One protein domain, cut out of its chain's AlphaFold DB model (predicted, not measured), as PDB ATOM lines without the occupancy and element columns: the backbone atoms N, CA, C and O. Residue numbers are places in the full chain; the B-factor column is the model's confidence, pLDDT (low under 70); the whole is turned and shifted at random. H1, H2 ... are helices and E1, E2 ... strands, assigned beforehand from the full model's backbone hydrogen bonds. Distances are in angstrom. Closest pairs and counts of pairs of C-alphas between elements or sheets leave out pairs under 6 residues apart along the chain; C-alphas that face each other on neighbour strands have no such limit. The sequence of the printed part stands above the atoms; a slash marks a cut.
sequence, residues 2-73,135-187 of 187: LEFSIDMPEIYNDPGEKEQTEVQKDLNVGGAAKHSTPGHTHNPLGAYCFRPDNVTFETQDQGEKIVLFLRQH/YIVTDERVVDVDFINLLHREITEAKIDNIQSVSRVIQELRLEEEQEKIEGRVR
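Overview. This is residues 2 to 73 and 135 to 187 of the 187 residues of the protein "Membrane-flanked protein" of Microgenomates group bacterium Gr01-1014_5 (UniProt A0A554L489). Little regular structure is present: a small, twisted five-strand sheet, with two long tails, residues 2 to 22 and 164 to 187, sticking out. The 125 printed residues, 49 in named elements, run H1 H2 E1 E2 E3 E4 E5 H3; the class is mixed. The antiparallel sheet has order E1 E2 E3 E4 E5. The whole is extended, radius of gyration of the C-alphas 21.9 A, spanning 67 by 50 by 38 A.

Along the chain. E4, residues 141 to 149, is 24.7 A long and E5, 152 to 159, 23.0 A. E3 is 135 to 138, E2 66 to 71, E1 48 to 50. H1, 22 to 27, begins at C-alpha (114.425, 127.406, 142.300); H2 is 31 to 34. H3, 175 to 183, ends at C-alpha (144.072, 100.437, 147.704).

Arrangement. E3, E4 and E5 form a meander, each strand the antiparallel neighbour of the one before. In hairpin E4 and E5, N 144 and O 156 are within hydrogen-bond range, 2.8 A. H1 only grazes the sheet with residues 23 to 27; H2 and H3 are not on it. In H1 and H3 every O i to N i+4 pair is within range; H2 is too short.

Size, cuts and confidence. C-alphas 151 and 187, the farthest apart, are 70.3 A apart. Residues 74 to 134 are cut out, leaving 11.6 A between C-alphas 73 and 135. Links H2 to E1, E1 to E2 and E5 to H3 are long. Low-confidence residues include 2 to 20.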
ATOM      1  N   LEU A   2     115.431 111.477 184.762       38.16
ATOM      2  CA  LEU A   2     116.467 111.899 183.814       38.16
ATOM      3  C   LEU A   2     115.758 112.226 182.499       38.16
ATOM      4  O   LEU A   2     115.161 111.332 181.906       38.16
ATOM      5  N   GLU A   3     115.770 113.494 182.094       42.16
ATOM      6  CA  GLU A   3     115.349 113.893 180.752       42.16
ATOM      7  C   GLU A   3     116.376 113.360 179.752       42.16
ATOM      8  O   GLU A   3     117.543 113.751 179.755       42.16
ATOM      9  N   PHE A   4     115.951 112.408 178.927       43.62
ATOM     10  CA  PHE A   4     116.741 111.903 177.816       43.62
ATOM     11  C   PHE A   4     116.550 112.873 176.645       43.62
ATOM     12  O   PHE A   4     115.620 112.730 175.855       43.62
ATOM     13  N   SER A   5     117.388 113.911 176.587       49.44
ATOM     14  CA  SER A   5     117.472 114.793 175.420       49.44
ATOM     15  C   SER A   5     118.111 114.003 174.282       49.44
ATOM     16  O   SER A   5     119.305 113.711 174.321       49.44
ATOM     17  N   ILE A   6     117.306 113.601 173.301       55.88
ATOM     18  CA  ILE A   6     117.795 113.000 172.059       55.88
ATOM     19  C   ILE A   6     118.439 114.131 171.259       55.88
ATOM     20  O   ILE A   6     117.740 114.929 170.640       55.88
ATOM     21  N   ASP A   7     119.761 114.231 171.332       57.25
ATOM     22  CA  ASP A   7     120.534 115.156 170.511       57.25
ATOM     23  C   ASP A   7     120.460 114.679 169.051       57.25
ATOM     24  O   ASP A   7     120.827 113.541 168.741       57.25
ATOM     25  N   MET A   8     119.878 115.493 168.166       60.66
ATOM     26  CA  MET A   8     119.754 115.142 166.750       60.66
ATOM     27  C   MET A   8     121.117 115.282 166.054       60.66
ATOM     28  O   MET A   8     121.827 116.255 166.298       60.66
ATOM     29  N   PRO A   9     121.488 114.350 165.158       59.31
ATOM     30  CA  PRO A   9     122.748 114.426 164.424       59.31
ATOM     31  C   PRO A   9     122.809 115.681 163.533       59.31
ATOM     32  O   PRO A   9     121.818 116.034 162.890       59.31
ATOM     33  N   GLU A  10     123.992 116.306 163.441       50.91
ATOM     34  CA  GLU A  10     124.270 117.565 162.709       50.91
ATOM     35  C   GLU A  10     123.761 117.606 161.259       50.91
ATOM     36  O   GLU A  10     123.520 118.681 160.724       50.91
ATOM     37  N   ILE A  11     123.533 116.451 160.630       52.84
ATOM     38  CA  ILE A  11     123.009 116.331 159.260       52.84
ATOM     39  C   ILE A  11     121.618 116.984 159.110       52.84
ATOM     40  O   ILE A  11     121.212 117.321 158.002       52.84
ATOM     41  N   TYR A  12     120.876 117.149 160.211       54.34
ATOM     42  CA  TYR A  12     119.553 117.780 160.208       54.34
ATOM     43  C   TYR A  12     119.580 119.292 160.438       54.34
ATOM     44  O   TYR A  12     118.580 119.964 160.188       54.34
ATOM     45  N   ASN A  13     120.697 119.831 160.928       46.94
ATOM     46  CA  ASN A  13     120.810 121.244 161.248       46.94
ATOM     47  C   ASN A  13     121.442 121.965 160.055       46.94
ATOM     48  O   ASN A  13     122.622 122.302 160.081       46.94
ATOM     49  N   ASP A  14     120.661 122.150 158.990       53.03
ATOM     50  CA  ASP A  14     121.023 123.054 157.899       53.03
ATOM     51  C   ASP A  14     120.968 124.499 158.438       53.03
ATOM     52  O   ASP A  14     119.873 125.001 158.707       53.03
ATOM     53  N   PRO A  15     122.106 125.195 158.641       46.78
ATOM     54  CA  PRO A  15     122.109 126.587 159.075       46.78
ATOM     55  C   PRO A  15     121.771 127.545 157.917       46.78
ATOM     56  O   PRO A  15     121.910 128.761 158.069       46.78
ATOM     57  N   GLY A  16     121.349 127.017 156.763       48.16
ATOM     58  CA  GLY A  16     120.918 127.768 155.602       48.16
ATOM     59  C   GLY A  16     119.723 128.660 155.915       48.16
ATOM     60  O   GLY A  16     118.604 128.212 156.163       48.16
ATOM     61  N   GLU A  17     119.969 129.966 155.865       49.50
ATOM     62  CA  GLU A  17     118.982 130.987 155.526       49.50
ATOM     63  C   GLU A  17     117.958 130.422 154.527       49.50
ATOM     64  O   GLU A  17     118.353 129.683 153.632       49.50
ATOM     65  N   LYS A  18     116.659 130.723 154.693       49.25
ATOM     66  CA  LYS A  18     115.548 130.210 153.865       49.25
ATOM     67  C   LYS A  18     115.727 130.587 152.388       49.25
ATOM     68  O   LYS A  18     115.041 131.471 151.871       49.25
ATOM     69  N   GLU A  19     116.659 129.943 151.708       53.59
ATOM     70  CA  GLU A  19     116.949 130.166 150.316       53.59
ATOM     71  C   GLU A  19     115.793 129.530 149.561       53.59
ATOM     72  O   GLU A  19     115.579 128.317 149.587       53.59
ATOM     73  N   GLN A  20     114.951 130.377 148.973       55.22
ATOM     74  CA  GLN A  20     113.823 129.906 148.185       55.22
ATOM     75  C   GLN A  20     114.362 128.956 147.114       55.22
ATOM     76  O   GLN A  20     115.165 129.365 146.270       55.22
ATOM     77  N   THR A  21     113.918 127.699 147.148       70.44
ATOM     78  CA  THR A  21     114.208 126.719 146.090       70.44
ATOM     79  C   THR A  21     113.902 127.317 144.718       70.44
ATOM     80  O   THR A  21     112.960 128.099 144.593       70.44
ATOM     81  N   GLU A  22     114.648 126.931 143.680       71.19
ATOM     82  CA  GLU A  22     114.425 127.406 142.300       71.19
ATOM     83  C   GLU A  22     112.954 127.272 141.874       71.19
ATOM     84  O   GLU A  22     112.373 128.213 141.345       71.19
ATOM     85  N   VAL A  23     112.299 126.176 142.272       70.88
ATOM     86  CA  VAL A  23     110.862 125.954 142.057       70.88
ATOM     87  C   VAL A  23     109.998 127.051 142.698       70.88
ATOM     88  O   VAL A  23     109.065 127.543 142.071       70.88
ATOM     89  N   GLN A  24     110.302 127.486 143.925       71.81
ATOM     90  CA  GLN A  24     109.578 128.581 144.589       71.81
ATOM     91  C   GLN A  24     109.829 129.932 143.907       71.81
ATOM     92  O   GLN A  24     108.901 130.739 143.800       71.81
ATOM     93  N   LYS A  25     111.051 130.172 143.408       74.88
ATOM     94  CA  LYS A  25     111.369 131.370 142.616       74.88
ATOM     95  C   LYS A  25     110.528 131.390 141.337       74.88
ATOM     96  O   LYS A  25     109.862 132.390 141.081       74.88
ATOM     97  N   ASP A  26     110.460 130.268 140.624       75.56
ATOM     98  CA  ASP A  26     109.698 130.118 139.378       75.56
ATOM     99  C   ASP A  26     108.173 130.203 139.578       75.56
ATOM    100  O   ASP A  26     107.452 130.738 138.732       75.56
ATOM    101  N   LEU A  27     107.653 129.741 140.722       76.38
ATOM    102  CA  LEU A  27     106.233 129.870 141.080       76.38
ATOM    103  C   LEU A  27     105.802 131.324 141.329       76.38
ATOM    104  O   LEU A  27     104.639 131.668 141.074       76.38
ATOM    105  N   ASN A  28     106.727 132.166 141.801       74.69
ATOM    106  CA  ASN A  28     106.509 133.589 142.074       74.69
ATOM    107  C   ASN A  28     106.616 134.469 140.817       74.69
ATOM    108  O   ASN A  28     106.253 135.647 140.858       74.69
ATOM    109  N   VAL A  29     107.060 133.911 139.686       75.94
ATOM    110  CA  VAL A  29     107.114 134.623 138.407       75.94
ATOM    111  C   VAL A  29     105.701 134.780 137.828       75.94
ATOM    112  O   VAL A  29     104.983 133.806 137.570       75.94
ATOM    113  N   GLY A  30     105.289 136.034 137.628       73.94
ATOM    114  CA  GLY A  30     103.996 136.404 137.047       73.94
ATOM    115  C   GLY A  30     104.075 136.782 135.564       73.94
ATOM    116  O   GLY A  30     105.096 137.264 135.074       73.94
ATOM    117  N   GLY A  31     102.960 136.619 134.848       75.00
ATOM    118  CA  GLY A  31     102.788 137.127 133.481       75.00
ATOM    119  C   GLY A  31     103.622 136.395 132.421       75.00
ATOM    120  O   GLY A  31     103.780 135.181 132.479       75.00
ATOM    121  N   ALA A  32     104.152 137.137 131.442       65.94
ATOM    122  CA  ALA A  32     104.843 136.586 130.266       65.94
ATOM    123  C   ALA A  32     106.090 135.741 130.598       65.94
ATOM    124  O   ALA A  32     106.424 134.822 129.856       65.94
ATOM    125  N   ALA A  33     106.743 136.013 131.733       70.56
ATOM    126  CA  ALA A  33     107.910 135.263 132.196       70.56
ATOM    127  C   ALA A  33     107.553 133.866 132.753       70.56
ATOM    128  O   ALA A  33     108.432 133.018 132.905       70.56
ATOM    129  N   LYS A  34     106.261 133.583 132.984       72.19
ATOM    130  CA  LYS A  34     105.763 132.235 133.299       72.19
ATOM    131  C   LYS A  34     106.077 131.254 132.164       72.19
ATOM    132  O   LYS A  34     106.541 130.151 132.427       72.19
ATOM    133  N   HIS A  35     105.884 131.668 130.911       73.62
ATOM    134  CA  HIS A  35     106.068 130.794 129.746       73.62
ATOM    135  C   HIS A  35     107.537 130.471 129.444       73.62
ATOM    136  O   HIS A  35     107.816 129.535 128.703       73.62
ATOM    137  N   SER A  36     108.477 131.234 130.011       75.62
ATOM    138  CA  SER A  36     109.916 130.976 129.899       75.62
ATOM    139  C   SER A  36     110.465 130.057 130.993       75.62
ATOM    140  O   SER A  36     111.662 129.776 130.990       75.62
ATOM    141  N   THR A  37     109.627 129.603 131.931       77.38
ATOM    142  CA  THR A  37     110.066 128.664 132.973       77.38
ATOM    143  C   THR A  37     110.417 127.301 132.362       77.38
ATOM    144  O   THR A  37     109.741 126.839 131.432       77.38
ATOM    145  N   PRO A  38     111.493 126.645 132.833       77.88
ATOM    146  CA  PRO A  38     111.927 125.369 132.282       77.88
ATOM    147  C   PRO A  38     110.832 124.307 132.452       77.88
ATOM    148  O   PRO A  38     110.321 124.079 133.542       77.88
ATOM    149  N   GLY A  39     110.465 123.652 131.347       77.62
ATOM    150  CA  GLY A  39     109.457 122.589 131.345       77.62
ATOM    151  C   GLY A  39     108.004 123.055 131.205       77.62
ATOM    152  O   GLY A  39     107.100 122.215 131.194       77.62
ATOM    153  N   HIS A  40     107.756 124.355 131.028       81.81
ATOM    154  CA  HIS A  40     106.477 124.824 130.508       81.81
ATOM    155  C   HIS A  40     106.322 124.384 129.045       81.81
ATOM    156  O   HIS A  40     107.221 124.570 128.222       81.81
ATOM    157  N   THR A  41     105.191 123.771 128.706       83.25
ATOM    158  CA  THR A  41     104.920 123.313 127.340       83.25
ATOM    159  C   THR A  41     103.455 123.492 126.982       83.25
ATOM    160  O   THR A  41     102.569 123.262 127.803       83.25
ATOM    161  N   HIS A  42     103.208 123.848 125.723       79.69
ATOM    162  CA  HIS A  42     101.870 123.893 125.132       79.69
ATOM    163  C   HIS A  42     101.543 122.626 124.330       79.69
ATOM    164  O   HIS A  42     100.492 122.557 123.695       79.69
ATOM    165  N   ASN A  43     102.436 121.627 124.315       81.88
ATOM    166  CA  ASN A  43     102.173 120.378 123.613       81.88
ATOM    167  C   ASN A  43     101.063 119.596 124.347       81.88
ATOM    168  O   ASN A  43     101.294 119.174 125.481       81.88
ATOM    169  N   PRO A  44      99.904 119.327 123.716       73.44
ATOM    170  CA  PRO A  44      98.822 118.567 124.349       73.44
ATOM    171  C   PRO A  44      99.212 117.117 124.674       73.44
ATOM    172  O   PRO A  44      98.557 116.474 125.490       73.44
ATOM    173  N   LEU A  45     100.275 116.602 124.045       74.56
ATOM    174  CA  LEU A  45     100.841 115.273 124.297       74.56
ATOM    175  C   LEU A  45     102.079 115.316 125.208       74.56
ATOM    176  O   LEU A  45     102.789 114.318 125.328       74.56
ATOM    177  N   GLY A  46     102.378 116.466 125.815       79.50
ATOM    178  CA  GLY A  46     103.463 116.587 126.780       79.50
ATOM    179  C   GLY A  46     103.192 115.722 128.010       79.50
ATOM    180  O   GLY A  46     102.176 115.891 128.676       79.50
ATOM    181  N   ALA A  47     104.117 114.812 128.324       80.69
ATOM    182  CA  ALA A  47     104.078 114.024 129.560       80.69
ATOM    183  C   ALA A  47     104.362 114.878 130.809       80.69
ATOM    184  O   ALA A  47     104.017 114.492 131.920       80.69
ATOM    185  N   TYR A  48     104.999 116.033 130.616       86.44
ATOM    186  CA  TYR A  48     105.422 116.945 131.666       86.44
ATOM    187  C   TYR A  48     105.094 118.378 131.249       86.44
ATOM    188  O   TYR A  48     105.552 118.826 130.196       86.44
ATOM    189  N   CYS A  49     104.311 119.085 132.060       86.50
ATOM    190  CA  CYS A  49     104.010 120.500 131.879       86.50
ATOM    191  C   CYS A  49     104.089 121.224 133.225       86.50
ATOM    192  O   CYS A  49     103.267 121.013 134.120       86.50
ATOM    193  N   PHE A  50     105.089 122.091 133.361       85.69
ATOM    194  CA  PHE A  50     105.238 122.961 134.521       85.69
ATOM    195  C   PHE A  50     104.330 124.194 134.391       85.69
ATOM    196  O   PHE A  50     104.326 124.867 133.355       85.69
ATOM    197  N   ARG A  51     103.541 124.476 135.439       84.19
ATOM    198  CA  ARG A  51     102.557 125.575 135.522       84.19
ATOM    199  C   ARG A  51     101.687 125.734 134.257       84.19
ATOM    200  O   ARG A  51     101.856 126.717 133.527       84.19
ATOM    201  N   PRO A  52     100.723 124.835 133.992       83.31
ATOM    202  CA  PRO A  52      99.813 124.990 132.856       83.31
ATOM    203  C   PRO A  52      98.993 126.296 132.942       83.31
ATOM    204  O   PRO A  52      98.808 126.865 134.021       83.31
ATOM    205  N   ASP A  53      98.523 126.814 131.804       75.25
ATOM    206  CA  ASP A  53      97.788 128.094 131.752       75.25
ATOM    207  C   ASP A  53      96.278 127.964 131.937       75.25
ATOM    208  O   ASP A  53      95.676 128.817 132.579       75.25
ATOM    209  N   ASN A  54      95.675 126.903 131.397       73.12
ATOM    210  CA  ASN A  54      94.219 126.747 131.307       73.12
ATOM    211  C   ASN A  54      93.766 125.362 131.788       73.12
ATOM    212  O   ASN A  54      92.953 124.708 131.139       73.12
ATOM    213  N   VAL A  55      94.344 124.883 132.888       77.19
ATOM    214  CA  VAL A  55      93.922 123.629 133.518       77.19
ATOM    215  C   VAL A  55      93.226 123.980 134.824       77.19
ATOM    216  O   VAL A  55      93.791 124.655 135.679       77.19
ATOM    217  N   THR A  56      91.981 123.542 134.950       75.12
ATOM    218  CA  THR A  56      91.164 123.652 136.158       75.12
ATOM    219  C   THR A  56      90.469 122.313 136.334       75.12
ATOM    220  O   THR A  56      90.081 121.695 135.340       75.12
ATOM    221  N   PHE A  57      90.334 121.846 137.572       77.75
ATOM    222  CA  PHE A  57      89.658 120.586 137.880       77.75
ATOM    223  C   PHE A  57      88.469 120.814 138.820       77.75
ATOM    224  O   PHE A  57      88.396 121.822 139.517       77.75
ATOM    225  N   GLU A  58      87.497 119.899 138.798       75.31
ATOM    226  CA  GLU A  58      86.199 120.078 139.474       75.31
ATOM    227  C   GLU A  58      86.314 120.222 140.999       75.31
ATOM    228  O   GLU A  58      85.526 120.943 141.603       75.31
ATOM    229  N   THR A  59      87.290 119.548 141.612       80.19
ATOM    230  CA  THR A  59      87.537 119.556 143.063       80.19
ATOM    231  C   THR A  59      88.591 120.582 143.498       80.19
ATOM    232  O   THR A  59      89.081 120.505 144.619       80.19
ATOM    233  N   GLN A  60      88.952 121.531 142.628       82.31
ATOM    234  CA  GLN A  60      89.985 122.527 142.920       82.31
ATOM    235  C   GLN A  60      89.512 123.541 143.967       82.31
ATOM    236  O   GLN A  60      88.454 124.160 143.813       82.31
ATOM    237  N   ASP A  61      90.324 123.747 145.006       81.19
ATOM    238  CA  ASP A  61      90.032 124.711 146.064       81.19
ATOM    239  C   ASP A  61      90.284 126.159 145.602       81.19
ATOM    240  O   ASP A  61      91.018 126.447 144.647       81.19
ATOM    241  N   GLN A  62      89.628 127.115 146.265       79.81
ATOM    242  CA  GLN A  62      89.692 128.524 145.873       79.81
ATOM    243  C   GLN A  62      91.095 129.099 146.095       79.81
ATOM    244  O   GLN A  62      91.481 129.413 147.216       79.81
ATOM    245  N   GLY A  63      91.825 129.312 144.999       80.50
ATOM    246  CA  GLY A  63      93.182 129.863 145.022       80.50
ATOM    247  C   GLY A  63      94.297 128.816 144.959       80.50
ATOM    248  O   GLY A  63      95.457 129.223 144.895       80.50
ATOM    249  N   GLU A  64      93.955 127.523 144.901       83.06
ATOM    250  CA  GLU A  64      94.900 126.413 144.727       83.06
ATOM    251  C   GLU A  64      95.643 126.553 143.389       83.06
ATOM    252  O   GLU A  64      95.029 126.725 142.325       83.06
ATOM    253  N   LYS A  65      96.977 126.503 143.427       83.56
ATOM    254  CA  LYS A  65      97.834 126.697 142.253       83.56
ATOM    255  C   LYS A  65      98.386 125.364 141.774       83.56
ATOM    256  O   LYS A  65      99.098 124.664 142.486       83.56
ATOM    257  N   ILE A  66      98.154 125.063 140.499       87.19
ATOM    258  CA  ILE A  66      98.752 123.893 139.853       87.19
ATOM    259  C   ILE A  66     100.235 124.171 139.594       87.19
ATOM    260  O   ILE A  66     100.597 125.040 138.793       87.19
ATOM    261  N   VAL A  67     101.093 123.419 140.278       87.50
ATOM    262  CA  VAL A  67     102.550 123.483 140.128       87.50
ATOM    263  C   VAL A  67     102.969 122.649 138.924       87.50
ATOM    264  O   VAL A  67     103.708 123.127 138.061       87.50
ATOM    265  N   LEU A  68     102.458 121.421 138.840       87.44
ATOM    266  CA  LEU A  68     102.873 120.455 137.837       87.44
ATOM    267  C   LEU A  68     101.687 119.653 137.310       87.44
ATOM    268  O   LEU A  68     100.856 119.164 138.069       87.44
ATOM    269  N   PHE A  69     101.653 119.493 135.992       88.75
ATOM    270  CA  PHE A  69     100.723 118.629 135.287       88.75
ATOM    271  C   PHE A  69     101.515 117.532 134.580       88.75
ATOM    272  O   PHE A  69     102.369 117.812 133.735       88.75
ATOM    273  N   LEU A  70     101.240 116.286 134.944       88.88
ATOM    274  CA  LEU A  70     101.878 115.101 134.396       88.88
ATOM    275  C   LEU A  70     100.857 114.247 133.652       88.88
ATOM    276  O   LEU A  70      99.701 114.106 134.050       88.88
ATOM    277  N   ARG A  71     101.324 113.642 132.567       86.69
ATOM    278  CA  ARG A  71     100.574 112.672 131.774       86.69
ATOM    279  C   ARG A  71     101.426 111.432 131.557       86.69
ATOM    280  O   ARG A  71     102.650 111.509 131.438       86.69
ATOM    281  N   GLN A  72     100.765 110.286 131.459       84.69
ATOM    282  CA  GLN A  72     101.414 109.017 131.177       84.69
ATOM    283  C   GLN A  72     102.208 109.054 129.856       84.69
ATOM    284  O   GLN A  72     101.742 109.531 128.820       84.69
ATOM    285  N   HIS A  73     103.434 108.528 129.874       85.50
ATOM    286  CA  HIS A  73     104.321 108.558 128.711       85.50
ATOM    287  C   HIS A  73     103.794 107.665 127.560       85.50
ATOM    288  O   HIS A  73     103.288 106.573 127.833       85.50
ATOM    289  N   TYR A 135      98.028 113.108 136.250       89.81
ATOM    290  CA  TYR A 135      98.525 113.344 137.595       89.81
ATOM    291  C   TYR A 135      98.832 114.828 137.781       89.81
ATOM    292  O   TYR A 135      99.524 115.448 136.970       89.81
ATOM    293  N   ILE A 136      98.298 115.419 138.839       90.44
ATOM    294  CA  ILE A 136      98.352 116.854 139.104       90.44
ATOM    295  C   ILE A 136      99.002 117.065 140.467       90.44
ATOM    296  O   ILE A 136      98.586 116.491 141.468       90.44
ATOM    297  N   VAL A 137     100.013 117.928 140.517       90.62
ATOM    298  CA  VAL A 137     100.621 118.373 141.774       90.62
ATOM    299  C   VAL A 137     100.293 119.842 141.967       90.62
ATOM    300  O   VAL A 137     100.611 120.680 141.112       90.62
ATOM    301  N   THR A 138      99.660 120.152 143.091       90.31
ATOM    302  CA  THR A 138      99.332 121.514 143.509       90.31
ATOM    303  C   THR A 138     100.204 121.934 144.690       90.31
ATOM    304  O   THR A 138     101.092 121.196 145.120       90.31
ATOM    305  N   ASP A 139     100.011 123.157 145.171       88.81
ATOM    306  CA  ASP A 139     100.661 123.669 146.377       88.81
ATOM    307  C   ASP A 139     100.060 123.127 147.684       88.81
ATOM    308  O   ASP A 139     100.693 123.257 148.731       88.81
ATOM    309  N   GLU A 140      98.898 122.470 147.635       87.88
ATOM    310  CA  GLU A 140      98.218 121.914 148.815       87.88
ATOM    311  C   GLU A 140      98.234 120.377 148.857       87.88
ATOM    312  O   GLU A 140      98.329 119.756 149.926       87.88
ATOM    313  N   ARG A 141      98.131 119.730 147.692       90.06
ATOM    314  CA  ARG A 141      97.969 118.277 147.575       90.06
ATOM    315  C   ARG A 141      98.490 117.736 146.252       90.06
ATOM    316  O   ARG A 141      98.777 118.441 145.289       90.06
ATOM    317  N   VAL A 142      98.573 116.422 146.217       91.19
ATOM    318  CA  VAL A 142      98.770 115.637 145.012       91.19
ATOM    319  C   VAL A 142      97.433 115.005 144.646       91.19
ATOM    320  O   VAL A 142      96.792 114.399 145.505       91.19
ATOM    321  N   VAL A 143      97.025 115.144 143.389       90.31
ATOM    322  CA  VAL A 143      95.797 114.563 142.845       90.31
ATOM    323  C   VAL A 143      96.164 113.614 141.713       90.31
ATOM    324  O   VAL A 143      96.771 114.021 140.725       90.31
ATOM    325  N   ASP A 144      95.767 112.359 141.852       89.81
ATOM    326  CA  ASP A 144      95.889 111.339 140.816       89.81
ATOM    327  C   ASP A 144      94.503 111.030 140.253       89.81
ATOM    328  O   ASP A 144      93.559 110.786 141.012       89.81
ATOM    329  N   VAL A 145      94.356 111.120 138.933       87.88
ATOM    330  CA  VAL A 145      93.087 110.883 138.245       87.88
ATOM    331  C   VAL A 145      93.260 109.730 137.270       87.88
ATOM    332  O   VAL A 145      93.806 109.902 136.177       87.88
ATOM    333  N   ASP A 146      92.705 108.584 137.652       85.81
ATOM    334  CA  ASP A 146      92.779 107.343 136.893       85.81
ATOM    335  C   ASP A 146      91.429 106.995 136.264       85.81
ATOM    336  O   ASP A 146      90.369 107.033 136.898       85.81
ATOM    337  N   PHE A 147      91.460 106.604 134.993       79.88
ATOM    338  CA  PHE A 147      90.302 106.091 134.271       79.88
ATOM    339  C   PHE A 147      90.432 104.577 134.126       79.88
ATOM    340  O   PHE A 147      91.127 104.082 133.240       79.88
ATOM    341  N   ILE A 148      89.730 103.833 134.988       75.25
ATOM    342  CA  ILE A 148      89.695 102.363 134.920       75.25
ATOM    343  C   ILE A 148      88.873 101.910 133.708       75.25
ATOM    344  O   ILE A 148      89.269 100.984 133.014       75.25
ATOM    345  N   ASN A 149      87.742 102.576 133.446       76.75
ATOM    346  CA  ASN A 149      86.858 102.336 132.301       76.75
ATOM    347  C   ASN A 149      86.281 103.675 131.809       76.75
ATOM    348  O   ASN A 149      86.284 104.663 132.543       76.75
ATOM    349  N   LEU A 150      85.652 103.706 130.627       73.69
ATOM    350  CA  LEU A 150      84.995 104.925 130.105       73.69
ATOM    351  C   LEU A 150      83.929 105.529 131.042       73.69
ATOM    352  O   LEU A 150      83.610 106.709 130.927       73.69
ATOM    353  N   LEU A 151      83.346 104.720 131.927       76.25
ATOM    354  CA  LEU A 151      82.246 105.114 132.814       76.25
ATOM    355  C   LEU A 151      82.677 105.300 134.271       76.25
ATOM    356  O   LEU A 151      81.854 105.686 135.099       76.25
ATOM    357  N   HIS A 152      83.930 104.984 134.605       77.69
ATOM    358  CA  HIS A 152      84.402 105.000 135.982       77.69
ATOM    359  C   HIS A 152      85.776 105.656 136.072       77.69
ATOM    360  O   HIS A 152      86.758 105.148 135.528       77.69
ATOM    361  N   ARG A 153      85.805 106.783 136.778       85.25
ATOM    362  CA  ARG A 153      87.003 107.545 137.112       85.25
ATOM    363  C   ARG A 153      87.228 107.451 138.613       85.25
ATOM    364  O   ARG A 153      86.299 107.694 139.385       85.25
ATOM    365  N   GLU A 154      88.454 107.146 138.992       85.25
ATOM    366  CA  GLU A 154      88.944 107.185 140.360       85.25
ATOM    367  C   GLU A 154      89.744 108.478 140.560       85.25
ATOM    368  O   GLU A 154      90.451 108.937 139.661       85.25
ATOM    369  N   ILE A 155      89.564 109.121 141.713       87.50
ATOM    370  CA  ILE A 155      90.290 110.337 142.088       87.50
ATOM    371  C   ILE A 155      90.939 110.046 143.430       87.50
ATOM    372  O   ILE A 155      90.236 109.841 144.422       87.50
ATOM    373  N   THR A 156      92.263 110.055 143.461       87.38
ATOM    374  CA  THR A 156      93.038 109.879 144.686       87.38
ATOM    375  C   THR A 156      93.662 111.211 145.065       87.38
ATOM    376  O   THR A 156      94.389 111.811 144.279       87.38
ATOM    377  N   GLU A 157      93.396 111.682 146.281       90.31
ATOM    378  CA  GLU A 157      93.945 112.938 146.792       90.31
ATOM    379  C   GLU A 157      94.839 112.675 148.006       90.31
ATOM    380  O   GLU A 157      94.435 112.017 148.968       90.31
ATOM    381  N   ALA A 158      96.047 113.234 147.993       90.50
ATOM    382  CA  ALA A 158      96.988 113.178 149.104       90.50
ATOM    383  C   ALA A 158      97.439 114.592 149.479       90.50
ATOM    384  O   ALA A 158      98.212 115.223 148.760       90.50
ATOM    385  N   LYS A 159      96.966 115.097 150.625       88.56
ATOM    386  CA  LYS A 159      97.415 116.388 151.169       88.56
ATOM    387  C   LYS A 159      98.895 116.334 151.513       88.56
ATOM    388  O   LYS A 159      99.326 115.387 152.173       88.56
ATOM    389  N   ILE A 160      99.638 117.367 151.127       87.19
ATOM    390  CA  ILE A 160     101.083 117.447 151.369       87.19
ATOM    391  C   ILE A 160     101.378 117.393 152.875       87.19
ATOM    392  O   ILE A 160     102.256 116.645 153.295       87.19
ATOM    393  N   ASP A 161     100.563 118.062 153.693       85.75
ATOM    394  CA  ASP A 161     100.683 118.073 155.162       85.75
ATOM    395  C   ASP A 161     100.544 116.684 155.811       85.75
ATOM    396  O   ASP A 161     101.023 116.446 156.921       85.75
ATOM    397  N   ASN A 162      99.883 115.745 155.127       86.12
ATOM    398  CA  ASN A 162      99.665 114.394 155.633       86.12
ATOM    399  C   ASN A 162     100.797 113.425 155.249       86.12
ATOM    400  O   ASN A 162     100.804 112.291 155.730       86.12
ATOM    401  N   ILE A 163     101.764 113.844 154.427       83.88
ATOM    402  CA  ILE A 163     102.901 113.011 154.019       83.88
ATOM    403  C   ILE A 163     103.928 112.975 155.163       83.88
ATOM    404  O   ILE A 163     104.726 113.888 155.336       83.88
ATOM    405  N   GLN A 164     103.906 111.902 155.961       80.38
ATOM    406  CA  GLN A 164     104.703 111.801 157.196       80.38
ATOM    407  C   GLN A 164     106.154 111.344 156.994       80.38
ATOM    408  O   GLN A 164     107.015 111.651 157.814       80.38
ATOM    409  N   SER A 165     106.440 110.555 155.956       74.69
ATOM    410  CA  SER A 165     107.769 109.966 155.761       74.69
ATOM    411  C   SER A 165     108.122 109.867 154.286       74.69
ATOM    412  O   SER A 165     107.353 109.334 153.486       74.69
ATOM    413  N   VAL A 166     109.309 110.365 153.937       77.31
ATOM    414  CA  VAL A 166     109.904 110.260 152.603       77.31
ATOM    415  C   VAL A 166     111.116 109.343 152.717       77.31
ATOM    416  O   VAL A 166     112.100 109.674 153.373       77.31
ATOM    417  N   SER A 167     111.049 108.173 152.085       79.00
ATOM    418  CA  SER A 167     112.174 107.232 152.044       79.00
ATOM    419  C   SER A 167     113.051 107.514 150.827       79.00
ATOM    420  O   SER A 167     112.561 107.539 149.700       79.00
ATOM    421  N   ARG A 168     114.356 107.704 151.038       71.56
ATOM    422  CA  ARG A 168     115.346 107.885 149.968       71.56
ATOM    423  C   ARG A 168     116.298 106.694 149.966       71.56
ATOM    424  O   ARG A 168     117.053 106.513 150.912       71.56
ATOM    425  N   VAL A 169     116.274 105.897 148.899       83.62
ATOM    426  CA  VAL A 169     117.274 104.842 148.683       83.62
ATOM    427  C   VAL A 169     118.429 105.452 147.897       83.62
ATOM    428  O   VAL A 169     118.290 105.737 146.709       83.62
ATOM    429  N   ILE A 170     119.555 105.694 148.566       81.31
ATOM    430  CA  ILE A 170     120.800 106.116 147.915       81.31
ATOM    431  C   ILE A 170     121.544 104.844 147.501       81.31
ATOM    432  O   ILE A 170     121.863 104.008 148.342       81.31
ATOM    433  N   GLN A 171     121.796 104.665 146.203       76.69
ATOM    434  CA  GLN A 171     122.634 103.566 145.724       76.69
ATOM    435  C   GLN A 171     124.112 103.966 145.841       76.69
ATOM    436  O   GLN A 171     124.645 104.640 144.965       76.69
ATOM    437  N   GLU A 172     124.779 103.542 146.916       73.19
ATOM    438  CA  GLU A 172     126.212 103.799 147.171       73.19
ATOM    439  C   GLU A 172     127.171 102.878 146.388       73.19
ATOM    440  O   GLU A 172     128.390 102.982 146.522       73.19
ATOM    441  N   LEU A 173     126.649 102.028 145.497       65.75
ATOM    442  CA  LEU A 173     127.373 100.943 144.810       65.75
ATOM    443  C   LEU A 173     128.533 101.368 143.884       65.75
ATOM    444  O   LEU A 173     129.109 100.522 143.213       65.75
ATOM    445  N   ARG A 174     128.896 102.653 143.814       70.12
ATOM    446  CA  ARG A 174     130.051 103.122 143.028       70.12
ATOM    447  C   ARG A 174     131.271 103.484 143.883       70.12
ATOM    448  O   ARG A 174     132.358 103.612 143.333       70.12
ATOM    449  N   LEU A 175     131.123 103.647 145.201       66.25
ATOM    450  CA  LEU A 175     132.225 104.118 146.049       66.25
ATOM    451  C   LEU A 175     133.175 102.992 146.484       66.25
ATOM    452  O   LEU A 175     134.375 103.232 146.574       66.25
ATOM    453  N   GLU A 176     132.690 101.763 146.669       70.62
ATOM    454  CA  GLU A 176     133.546 100.636 147.077       70.62
ATOM    455  C   GLU A 176     134.468 100.149 145.944       70.62
ATOM    456  O   GLU A 176     135.646  99.894 146.191       70.62
ATOM    457  N   GLU A 177     133.997 100.129 144.688       71.94
ATOM    458  CA  GLU A 177     134.833  99.752 143.533       71.94
ATOM    459  C   GLU A 177     135.992 100.736 143.296       71.94
ATOM    460  O   GLU A 177     137.076 100.330 142.879       71.94
ATOM    461  N   GLU A 178     135.802 102.032 143.563       71.38
ATOM    462  CA  GLU A 178     136.878 103.029 143.460       71.38
ATOM    463  C   GLU A 178     137.875 102.908 144.624       71.38
ATOM    464  O   GLU A 178     139.080 103.008 144.392       71.38
ATOM    465  N   GLN A 179     137.409 102.624 145.848       66.31
ATOM    466  CA  GLN A 179     138.280 102.424 147.015       66.31
ATOM    467  C   GLN A 179     139.150 101.165 146.864       66.31
ATOM    468  O   GLN A 179     140.364 101.237 147.064       66.31
ATOM    469  N   GLU A 180     138.592 100.050 146.380       72.38
ATOM    470  CA  GLU A 180     139.359  98.823 146.105       72.38
ATOM    471  C   GLU A 180     140.401  99.040 144.989       72.38
ATOM    472  O   GLU A 180     141.530  98.548 145.054       72.38
ATOM    473  N   LYS A 181     140.074  99.859 143.980       70.56
ATOM    474  CA  LYS A 181     140.972 100.199 142.861       70.56
ATOM    475  C   LYS A 181     142.070 101.204 143.226       70.56
ATOM    476  O   LYS A 181     143.040 101.342 142.464       70.56
ATOM    477  N   ILE A 182     141.909 101.930 144.334       71.81
ATOM    478  CA  ILE A 182     142.904 102.842 144.912       71.81
ATOM    479  C   ILE A 182     143.816 102.068 145.870       71.81
ATOM    480  O   ILE A 182     145.033 102.135 145.711       71.81
ATOM    481  N   GLU A 183     143.271 101.260 146.783       72.31
ATOM    482  CA  GLU A 183     144.072 100.437 147.704       72.31
ATOM    483  C   GLU A 183     144.837  99.316 146.983       72.31
ATOM    484  O   GLU A 183     146.011  99.074 147.275       72.31
ATOM    485  N   GLY A 184     144.236  98.703 145.958       66.50
ATOM    486  CA  GLY A 184     144.882  97.703 145.102       66.50
ATOM    487  C   GLY A 184     146.014  98.247 144.218       66.50
ATOM    488  O   GLY A 184     146.725  97.462 143.597       66.50
ATOM    489  N   ARG A 185     146.209  99.573 144.155       62.88
ATOM    490  CA  ARG A 185     147.301 100.234 143.413       62.88
ATOM    491  C   ARG A 185     148.467 100.667 144.310       62.88
ATOM    492  O   ARG A 185     149.497 101.092 143.796       62.88
ATOM    493  N   VAL A 186     148.296 100.596 145.630       56.44
ATOM    494  CA  VAL A 186     149.283 101.036 146.635       56.44
ATOM    495  C   VAL A 186     150.108  99.857 147.191       56.44
ATOM    496  O   VAL A 186     151.037 100.072 147.968       56.44
ATOM    497  N   ARG A 187     149.836  98.618 146.758       49.97
ATOM    498  CA  ARG A 187     150.677  97.433 147.016       49.97
ATOM    499  C   ARG A 187     151.493  97.014 145.802       49.97
ATOM    500  O   ARG A 187     150.954  97.087 144.678       49.97
TER     501      ARG A 187